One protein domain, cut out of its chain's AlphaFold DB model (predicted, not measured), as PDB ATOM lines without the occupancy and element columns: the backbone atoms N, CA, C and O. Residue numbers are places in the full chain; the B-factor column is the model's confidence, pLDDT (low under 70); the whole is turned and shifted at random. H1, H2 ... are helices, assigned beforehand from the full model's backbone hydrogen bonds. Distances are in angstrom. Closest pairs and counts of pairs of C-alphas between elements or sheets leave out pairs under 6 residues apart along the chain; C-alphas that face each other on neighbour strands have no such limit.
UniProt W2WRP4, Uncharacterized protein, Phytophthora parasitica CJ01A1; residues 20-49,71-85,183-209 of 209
ATOM      1  N   ASP A  20      30.110  19.586 -12.966       86.38
ATOM      2  CA  ASP A  20      28.801  20.165 -13.284       86.38
ATOM      3  C   ASP A  20      28.299  21.044 -12.122       86.38
ATOM      4  O   ASP A  20      27.872  22.173 -12.336       86.38
ATOM      5  N   LEU A  21      28.466  20.584 -10.874       89.19
ATOM      6  CA  LEU A  21      28.093  21.357  -9.684       89.19
ATOM      7  C   LEU A  21      28.966  22.610  -9.502       89.19
ATOM      8  O   LEU A  21      28.475  23.652  -9.077       89.19
ATOM      9  N   ALA A  22      30.260  22.522  -9.815       90.06
ATOM     10  CA  ALA A  22      31.184  23.653  -9.784       90.06
ATOM     11  C   ALA A  22      30.816  24.713 -10.829       90.06
ATOM     12  O   ALA A  22      30.905  25.905 -10.546       90.06
ATOM     13  N   GLU A  23      30.393  24.279 -12.017       89.38
ATOM     14  CA  GLU A  23      29.913  25.160 -13.082       89.38
ATOM     15  C   GLU A  23      28.615  25.870 -12.669       89.38
ATOM     16  O   GLU A  23      28.527  27.088 -12.776       89.38
ATOM     17  N   GLU A  24      27.655  25.134 -12.107       91.19
ATOM     18  CA  GLU A  24      26.366  25.677 -11.662       91.19
ATOM     19  C   GLU A  24      26.497  26.654 -10.484       91.19
ATOM     20  O   GLU A  24      25.910  27.732 -10.483       91.19
ATOM     21  N   THR A  25      27.291  26.298  -9.474       90.44
ATOM     22  CA  THR A  25      27.396  27.079  -8.227       90.44
ATOM     23  C   THR A  25      28.495  28.132  -8.260       90.44
ATOM     24  O   THR A  25      28.576  28.955  -7.345       90.44
ATOM     25  N   SER A  26      29.353  28.103  -9.287       91.19
ATOM     26  CA  SER A  26      30.602  28.869  -9.380       91.19
ATOM     27  C   SER A  26      31.611  28.587  -8.255       91.19
ATOM     28  O   SER A  26      32.561  29.349  -8.056       91.19
ATOM     29  N   PHE A  27      31.448  27.492  -7.505       91.88
ATOM     30  CA  PHE A  27      32.401  27.099  -6.471       91.88
ATOM     31  C   PHE A  27      33.596  26.347  -7.061       91.88
ATOM     32  O   PHE A  27      33.425  25.452  -7.891       91.88
ATOM     33  N   PRO A  28      34.832  26.626  -6.605       91.31
ATOM     34  CA  PRO A  28      35.974  25.814  -6.994       91.31
ATOM     35  C   PRO A  28      35.821  24.394  -6.432       91.31
ATOM     36  O   PRO A  28      35.350  24.206  -5.312       91.31
ATOM     37  N   VAL A  29      36.296  23.382  -7.166       87.88
ATOM     38  CA  VAL A  29      36.198  21.964  -6.754       87.88
ATOM     39  C   VAL A  29      36.769  21.725  -5.349       87.88
ATOM     40  O   VAL A  29      36.169  21.008  -4.555       87.88
ATOM     41  N   ALA A  30      37.870  22.396  -4.998       87.62
ATOM     42  CA  ALA A  30      38.470  22.309  -3.666       87.62
ATOM     43  C   ALA A  30      37.559  22.845  -2.539       87.62
ATOM     44  O   ALA A  30      37.689  22.424  -1.394       87.62
ATOM     45  N   ALA A  31      36.646  23.778  -2.835       89.69
ATOM     46  CA  ALA A  31      35.628  24.213  -1.879       89.69
ATOM     47  C   ALA A  31      34.522  23.159  -1.738       89.69
ATOM     48  O   ALA A  31      34.103  22.877  -0.620       89.69
ATOM     49  N   LEU A  32      34.099  22.529  -2.839       91.31
ATOM     50  CA  LEU A  32      33.076  21.478  -2.815       91.31
ATOM     51  C   LEU A  32      33.494  20.276  -1.956       91.31
ATOM     52  O   LEU A  32      32.678  19.753  -1.208       91.31
ATOM     53  N   GLU A  33      34.768  19.884  -1.975       90.75
ATOM     54  CA  GLU A  33      35.284  18.802  -1.118       90.75
ATOM     55  C   GLU A  33      35.168  19.122   0.382       90.75
ATOM     56  O   GLU A  33      34.813  18.268   1.194       90.75
ATOM     57  N   VAL A  34      35.433  20.374   0.754       90.94
ATOM     58  CA  VAL A  34      35.304  20.857   2.137       90.94
ATOM     59  C   VAL A  34      33.840  20.895   2.558       90.94
ATOM     60  O   VAL A  34      33.493  20.496   3.672       90.94
ATOM     61  N   LEU A  35      32.990  21.374   1.652       92.56
ATOM     62  CA  LEU A  35      31.559  21.501   1.860       92.56
ATOM     63  C   LEU A  35      30.875  20.142   1.975       92.56
ATOM     64  O   LEU A  35      29.980  20.011   2.799       92.56
ATOM     65  N   GLU A  36      31.313  19.123   1.229       92.31
ATOM     66  CA  GLU A  36      30.766  17.762   1.331       92.31
ATOM     67  C   GLU A  36      30.968  17.201   2.741       92.31
ATOM     68  O   GLU A  36      30.053  16.620   3.322       92.31
ATOM     69  N   LYS A  37      32.157  17.403   3.324       88.75
ATOM     70  CA  LYS A  37      32.426  16.973   4.700       88.75
ATOM     71  C   LYS A  37      31.543  17.722   5.700       88.75
ATOM     72  O   LYS A  37      30.996  17.101   6.604       88.75
ATOM     73  N   HIS A  38      31.392  19.032   5.519       89.06
ATOM     74  CA  HIS A  38      30.564  19.847   6.406       89.06
ATOM     75  C   HIS A  38      29.085  19.461   6.336       89.06
ATOM     76  O   HIS A  38      28.442  19.287   7.362       89.06
ATOM     77  N   HIS A  39      28.570  19.260   5.124       90.12
ATOM     78  CA  HIS A  39      27.201  18.823   4.873       90.12
ATOM     79  C   HIS A  39      26.893  17.473   5.528       90.12
ATOM     80  O   HIS A  39      25.864  17.345   6.184       90.12
ATOM     81  N   LYS A  40      27.810  16.499   5.434       86.75
ATOM     82  CA  LYS A  40      27.663  15.208   6.129       86.75
ATOM     83  C   LYS A  40      27.522  15.390   7.638       86.75
ATOM     84  O   LYS A  40      26.615  14.819   8.221       86.75
ATOM     85  N   ILE A  41      28.374  16.224   8.240       79.94
ATOM     86  CA  ILE A  41      28.324  16.521   9.678       79.94
ATOM     87  C   ILE A  41      26.993  17.186  10.057       79.94
ATOM     88  O   ILE A  41      26.368  16.775  11.029       79.94
ATOM     89  N   LEU A  42      26.531  18.173   9.279       76.88
ATOM     90  CA  LEU A  42      25.241  18.830   9.513       76.88
ATOM     91  C   LEU A  42      24.074  17.841   9.452       76.88
ATOM     92  O   LEU A  42      23.217  17.870  10.327       76.88
ATOM     93  N   ASN A  43      24.059  16.943   8.464       76.94
ATOM     94  CA  ASN A  43      23.019  15.920   8.360       76.94
ATOM     95  C   ASN A  43      23.049  14.946   9.548       76.94
ATOM     96  O   ASN A  43      21.981  14.606  10.047       76.94
ATOM     97  N   THR A  44      24.231  14.546  10.037       70.50
ATOM     98  CA  THR A  44      24.348  13.713  11.247       70.50
ATOM     99  C   THR A  44      23.799  14.440  12.477       70.50
ATOM    100  O   THR A  44      22.935  13.904  13.159       70.50
ATOM    101  N   PHE A  45      24.201  15.697  12.713       60.34
ATOM    102  CA  PHE A  45      23.674  16.482  13.836       60.34
ATOM    103  C   PHE A  45      22.158  16.698  13.747       60.34
ATOM    104  O   PHE A  45      21.464  16.598  14.754       60.34
ATOM    105  N   CYS A  46      21.622  16.987  12.558       55.16
ATOM    106  CA  CYS A  46      20.179  17.111  12.374       55.16
ATOM    107  C   CYS A  46      19.464  15.776  12.624       55.16
ATOM    108  O   CYS A  46      18.431  15.770  13.284       55.16
ATOM    109  N   ALA A  47      20.008  14.652  12.157       56.50
ATOM    110  CA  ALA A  47      19.438  13.342  12.443       56.50
ATOM    111  C   ALA A  47      19.408  13.058  13.956       56.50
ATOM    112  O   ALA A  47      18.372  12.643  14.462       56.50
ATOM    113  N   ASP A  48      20.479  13.369  14.689       51.78
ATOM    114  CA  ASP A  48      20.576  13.106  16.130       51.78
ATOM    115  C   ASP A  48      19.660  14.017  16.973       51.78
ATOM    116  O   ASP A  48      18.995  13.547  17.897       51.78
ATOM    117  N   VAL A  49      19.554  15.310  16.634       48.50
ATOM    118  CA  VAL A  49      18.687  16.278  17.344       48.50
ATOM    119  C   VAL A  49      17.198  15.978  17.135       48.50
ATOM    120  O   VAL A  49      16.391  16.210  18.036       48.50
ATOM    121  N   HIS A  71      23.839  18.420  -3.281       90.31
ATOM    122  CA  HIS A  71      23.575  19.299  -4.416       90.31
ATOM    123  C   HIS A  71      22.688  20.487  -4.013       90.31
ATOM    124  O   HIS A  71      23.071  21.636  -4.224       90.31
ATOM    125  N   GLN A  72      21.549  20.226  -3.359       89.75
ATOM    126  CA  GLN A  72      20.664  21.280  -2.849       89.75
ATOM    127  C   GLN A  72      21.384  22.198  -1.856       89.75
ATOM    128  O   GLN A  72      21.152  23.404  -1.874       89.75
ATOM    129  N   TYR A  73      22.290  21.656  -1.037       90.75
ATOM    130  CA  TYR A  73      23.092  22.432  -0.089       90.75
ATOM    131  C   TYR A  73      23.975  23.448  -0.814       90.75
ATOM    132  O   TYR A  73      23.954  24.639  -0.497       90.75
ATOM    133  N   CYS A  74      24.717  23.005  -1.831       92.69
ATOM    134  CA  CYS A  74      25.585  23.892  -2.596       92.69
ATOM    135  C   CYS A  74      24.803  24.930  -3.414       92.69
ATOM    136  O   CYS A  74      25.229  26.084  -3.477       92.69
ATOM    137  N   VAL A  75      23.661  24.555  -3.999       92.00
ATOM    138  CA  VAL A  75      22.795  25.487  -4.742       92.00
ATOM    139  C   VAL A  75      22.187  26.538  -3.810       92.00
ATOM    140  O   VAL A  75      22.234  27.731  -4.121       92.00
ATOM    141  N   ALA A  76      21.683  26.135  -2.640       91.50
ATOM    142  CA  ALA A  76      21.141  27.058  -1.645       91.50
ATOM    143  C   ALA A  76      22.213  28.030  -1.133       91.50
ATOM    144  O   ALA A  76      21.979  29.237  -1.085       91.50
ATOM    145  N   LEU A  77      23.416  27.528  -0.834       94.06
ATOM    146  CA  LEU A  77      24.537  28.366  -0.419       94.06
ATOM    147  C   LEU A  77      24.956  29.347  -1.523       94.06
ATOM    148  O   LEU A  77      25.165  30.524  -1.246       94.06
ATOM    149  N   SER A  78      25.056  28.896  -2.777       93.56
ATOM    150  CA  SER A  78      25.388  29.786  -3.897       93.56
ATOM    151  C   SER A  78      24.322  30.873  -4.079       93.56
ATOM    152  O   SER A  78      24.654  32.049  -4.223       93.56
ATOM    153  N   THR A  79      23.044  30.509  -3.948       94.12
ATOM    154  CA  THR A  79      21.915  31.450  -3.993       94.12
ATOM    155  C   THR A  79      21.995  32.481  -2.865       94.12
ATOM    156  O   THR A  79      21.835  33.673  -3.115       94.12
ATOM    157  N   LEU A  80      22.306  32.057  -1.637       94.38
ATOM    158  CA  LEU A  80      22.493  32.955  -0.495       94.38
ATOM    159  C   LEU A  80      23.643  33.948  -0.727       94.38
ATOM    160  O   LEU A  80      23.509  35.137  -0.439       94.38
ATOM    161  N   ILE A  81      24.764  33.475  -1.274       93.00
ATOM    162  CA  ILE A  81      25.935  34.316  -1.560       93.00
ATOM    163  C   ILE A  81      25.616  35.354  -2.642       93.00
ATOM    164  O   ILE A  81      26.027  36.507  -2.526       93.00
ATOM    165  N   GLN A  82      24.893  34.960  -3.693       91.94
ATOM    166  CA  GLN A  82      24.619  35.826  -4.843       91.94
ATOM    167  C   GLN A  82      23.437  36.777  -4.625       91.94
ATOM    168  O   GLN A  82      23.442  37.893  -5.147       91.94
ATOM    169  N   HIS A  83      22.416  36.336  -3.890       93.50
ATOM    170  CA  HIS A  83      21.113  37.006  -3.837       93.50
ATOM    171  C   HIS A  83      20.582  37.231  -2.419       93.50
ATOM    172  O   HIS A  83      19.569  37.909  -2.254       93.50
ATOM    173  N   GLY A  84      21.239  36.679  -1.398       92.31
ATOM    174  CA  GLY A  84      20.853  36.892  -0.009       92.31
ATOM    175  C   GLY A  84      21.053  38.340   0.425       92.31
ATOM    176  O   GLY A  84      22.022  38.998   0.049       92.31
ATOM    177  N   THR A  85      20.143  38.827   1.263       93.69
ATOM    178  CA  THR A  85      20.337  40.100   1.965       93.69
ATOM    179  C   THR A  85      21.497  39.987   2.962       93.69
ATOM    180  O   THR A  85      21.770  38.887   3.452       93.69
ATOM    181  N   GLN A 183      32.100  36.278   1.798       92.25
ATOM    182  CA  GLN A 183      33.383  36.008   1.147       92.25
ATOM    183  C   GLN A 183      33.638  34.504   1.160       92.25
ATOM    184  O   GLN A 183      33.856  33.911   2.216       92.25
ATOM    185  N   LEU A 184      33.641  33.869  -0.013       91.25
ATOM    186  CA  LEU A 184      33.754  32.410  -0.098       91.25
ATOM    187  C   LEU A 184      35.073  31.887   0.499       91.25
ATOM    188  O   LEU A 184      35.073  30.863   1.171       91.25
ATOM    189  N   ILE A 185      36.197  32.578   0.281       92.31
ATOM    190  CA  ILE A 185      37.517  32.104   0.730       92.31
ATOM    191  C   ILE A 185      37.618  32.044   2.272       92.31
ATOM    192  O   ILE A 185      37.920  30.960   2.783       92.31
ATOM    193  N   PRO A 186      37.348  33.132   3.025       94.44
ATOM    194  CA  PRO A 186      37.299  33.087   4.487       94.44
ATOM    195  C   PRO A 186      36.276  32.090   5.027       94.44
ATOM    196  O   PRO A 186      36.597  31.312   5.922       94.44
ATOM    197  N   PHE A 187      35.090  32.020   4.417       95.81
ATOM    198  CA  PHE A 187      34.068  31.052   4.808       95.81
ATOM    199  C   PHE A 187      34.570  29.606   4.685       95.81
ATOM    200  O   PHE A 187      34.493  28.839   5.641       95.81
ATOM    201  N   ILE A 188      35.161  29.226   3.547       95.06
ATOM    202  CA  ILE A 188      35.706  27.874   3.350       95.06
ATOM    203  C   ILE A 188      36.835  27.581   4.342       95.06
ATOM    204  O   ILE A 188      36.945  26.450   4.820       95.06
ATOM    205  N   LYS A 189      37.662  28.575   4.688       95.44
ATOM    206  CA  LYS A 189      38.667  28.427   5.749       95.44
ATOM    207  C   LYS A 189      37.999  28.111   7.092       95.44
ATOM    208  O   LYS A 189      38.384  27.132   7.726       95.44
ATOM    209  N   LYS A 190      36.964  28.859   7.475       95.75
ATOM    210  CA  LYS A 190      36.229  28.632   8.726       95.75
ATOM    211  C   LYS A 190      35.524  27.273   8.759       95.75
ATOM    212  O   LYS A 190      35.595  26.562   9.757       95.75
ATOM    213  N   VAL A 191      34.925  26.848   7.646       94.31
ATOM    214  CA  VAL A 191      34.320  25.512   7.523       94.31
ATOM    215  C   VAL A 191      35.368  24.408   7.698       94.31
ATOM    216  O   VAL A 191      35.096  23.412   8.366       94.31
ATOM    217  N   LYS A 192      36.586  24.572   7.156       93.56
ATOM    218  CA  LYS A 192      37.690  23.625   7.404       93.56
ATOM    219  C   LYS A 192      38.049  23.543   8.887       93.56
ATOM    220  O   LYS A 192      38.232  22.433   9.379       93.56
ATOM    221  N   GLU A 193      38.144  24.680   9.575       93.81
ATOM    222  CA  GLU A 193      38.423  24.738  11.019       93.81
ATOM    223  C   GLU A 193      37.341  23.999  11.818       93.81
ATOM    224  O   GLU A 193      37.655  23.128  12.628       93.81
ATOM    225  N   ASN A 194      36.062  24.253  11.523       91.12
ATOM    226  CA  ASN A 194      34.951  23.555  12.174       91.12
ATOM    227  C   ASN A 194      34.988  22.045  11.893       91.12
ATOM    228  O   ASN A 194      34.885  21.241  12.814       91.12
ATOM    229  N   ASN A 195      35.211  21.647  10.638       90.44
ATOM    230  CA  ASN A 195      35.337  20.241  10.250       90.44
ATOM    231  C   ASN A 195      36.512  19.516  10.922       90.44
ATOM    232  O   ASN A 195      36.497  18.285  10.971       90.44
ATOM    233  N   ALA A 196      37.561  20.228  11.342       90.31
ATOM    234  CA  ALA A 196      38.651  19.657  12.131       90.31
ATOM    235  C   ALA A 196      38.217  19.487  13.593       90.31
ATOM    236  O   ALA A 196      38.311  18.384  14.125       90.31
ATOM    237  N   ARG A 197      37.621  20.530  14.183       87.81
ATOM    238  CA  ARG A 197      37.085  20.504  15.551       87.81
ATOM    239  C   ARG A 197      36.080  19.371  15.774       87.81
ATOM    240  O   ARG A 197      36.160  18.693  16.789       87.81
ATOM    241  N   TYR A 198      35.160  19.138  14.838       85.31
ATOM    242  CA  TYR A 198      34.179  18.053  14.968       85.31
ATOM    243  C   TYR A 198      34.833  16.665  15.001       85.31
ATOM    244  O   TYR A 198      34.428  15.823  15.792       85.31
ATOM    245  N   VAL A 199      35.887  16.447  14.207       85.44
ATOM    246  CA  VAL A 199      36.646  15.183  14.238       85.44
ATOM    247  C   VAL A 199      37.369  15.006  15.571       85.44
ATOM    248  O   VAL A 199      37.411  13.902  16.104       85.44
ATOM    249  N   GLU A 200      37.936  16.079  16.123       85.38
ATOM    250  CA  GLU A 200      38.583  16.038  17.439       85.38
ATOM    251  C   GLU A 200      37.579  15.726  18.560       85.38
ATOM    252  O   GLU A 200      37.886  14.942  19.454       85.38
ATOM    253  N   GLN A 201      36.372  16.295  18.492       82.75
ATOM    254  CA  GLN A 201      35.292  16.036  19.451       82.75
ATOM    255  C   GLN A 201      34.798  14.584  19.391       82.75
ATOM    256  O   GLN A 201      34.672  13.946  20.433       82.75
ATOM    257  N   GLU A 202      34.576  14.049  18.188       80.94
ATOM    258  CA  GLU A 202      34.188  12.648  17.978       80.94
ATOM    259  C   GLU A 202      35.272  11.687  18.499       80.94
ATOM    260  O   GLU A 202      34.982  10.747  19.239       80.94
ATOM    261  N   ALA A 203      36.546  11.967  18.204       79.88
ATOM    262  CA  ALA A 203      37.661  11.174  18.713       79.88
ATOM    263  C   ALA A 203      37.765  11.211  20.249       79.88
ATOM    264  O   ALA A 203      38.058  10.189  20.864       79.88
ATOM    265  N   ALA A 204      37.523  12.364  20.880       77.25
ATOM    266  CA  ALA A 204      37.556  12.498  22.337       77.25
ATOM    267  C   ALA A 204      36.402  11.753  23.034       77.25
ATOM    268  O   ALA A 204      36.608  11.186  24.110       77.25
ATOM    269  N   ALA A 205      35.216  11.717  22.416       76.25
ATOM    270  CA  ALA A 205      34.072  10.960  22.919       76.25
ATOM    271  C   ALA A 205      34.370   9.451  22.951       76.25
ATOM    272  O   ALA A 205      34.183   8.814  23.980       76.25
ATOM    273  N   HIS A 206      34.965   8.905  21.885       67.88
ATOM    274  CA  HIS A 206      35.306   7.480  21.792       67.88
ATOM    275  C   HIS A 206      36.470   7.014  22.682       67.88
ATOM    276  O   HIS A 206      36.653   5.815  22.858       67.88
ATOM    277  N   VAL A 207      37.286   7.927  23.216       66.25
ATOM    278  CA  VAL A 207      38.362   7.598  24.178       66.25
ATOM    279  C   VAL A 207      37.844   7.584  25.623       66.25
ATOM    280  O   VAL A 207      38.530   7.093  26.518       66.25
ATOM    281  N   SER A 208      36.649   8.134  25.854       55.00
ATOM    282  CA  SER A 208      36.025   8.239  27.179       55.00
ATOM    283  C   SER A 208      35.017   7.115  27.475       55.00
ATOM    284  O   SER A 208      34.522   7.060  28.602       55.00
ATOM    285  N   ASP A 209      34.752   6.244  26.492       46.31
ATOM    286  CA  ASP A 209      33.965   5.001  26.590       46.31
ATOM    287  C   ASP A 209      34.871   3.776  26.828       46.31
ATOM    288  O   ASP A 209      34.451   2.861  27.578       46.31
TER     289      ASP A 209
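This is residues 20 to 49, 71 to 85 and 183 to 209 of the 209 residues of an uncharacterized protein of Phytophthora parasitica CJ01A1 (UniProt W2WRP4). Two long helices, H4 and H2, touch partway along and splay into an uneven V whose far ends, residues 200 to 209 and 42 to 49, stick out, while the short H1 packs on H3, which comes near H2 with only its residues 73 to 74. The printed part has 72 residues with four named helices, in the order H1, H2, H3, H4, and no named strand: all helix. It is loose, with a radius of gyration of the C-alphas of 14.1 A, and elongated, spanning 45 by 26 by 23 A.

H4, residues 184 to 207, touches H2, residues 29 to 49, with its residues 188 to 195 alone; the closest C-alphas, those of His 38 and Asn 195, are 6.1 A apart. They run the same way at a steep tilt of 47 degrees. H3, residues 71 to 83, only just touches H2, with 3 pairs of C-alphas within 8 A, through its residues 73 to 74 and residues 32 to 39 of H2; the closest C-alphas, those of His 39 and Tyr 73, are 7.4 A apart. Their lines are about perpendicular at 71 degrees, only just past steep. H1, residues 20 to 25, touches H3, with the C-alphas of Thr 25 and Ser 78 closest at 5.5 A; they run the same way at a shallow tilt of 32 degrees, only just short of steep. The helix packing is mostly crossed, but only just. H1 and H4 are apart. Every O i to N i+4 pair is within hydrogen-bond range in H1 and H3, against 15 of 17 in H2 and 19 of 20 in H4.

H4 is 35.0 A long and ends at C-alpha 207 (38.362, 7.598, 24.178). H2 measures 30.3 A, H3 17.9 A and H1 8.7 A, beginning at C-alpha 20 (28.801, 20.165, -13.284).

The C-alphas farthest apart, those of His 83 and Asp 209, are 46.0 A apart. Residues 50 to 70 and 86 to 182 are not printed; the gaps are 22.5 A and 13.7 A between C-alphas. The link from H1 to H2 is tight. Confidence is under 70 at residues 45 to 49 and 206 to 209.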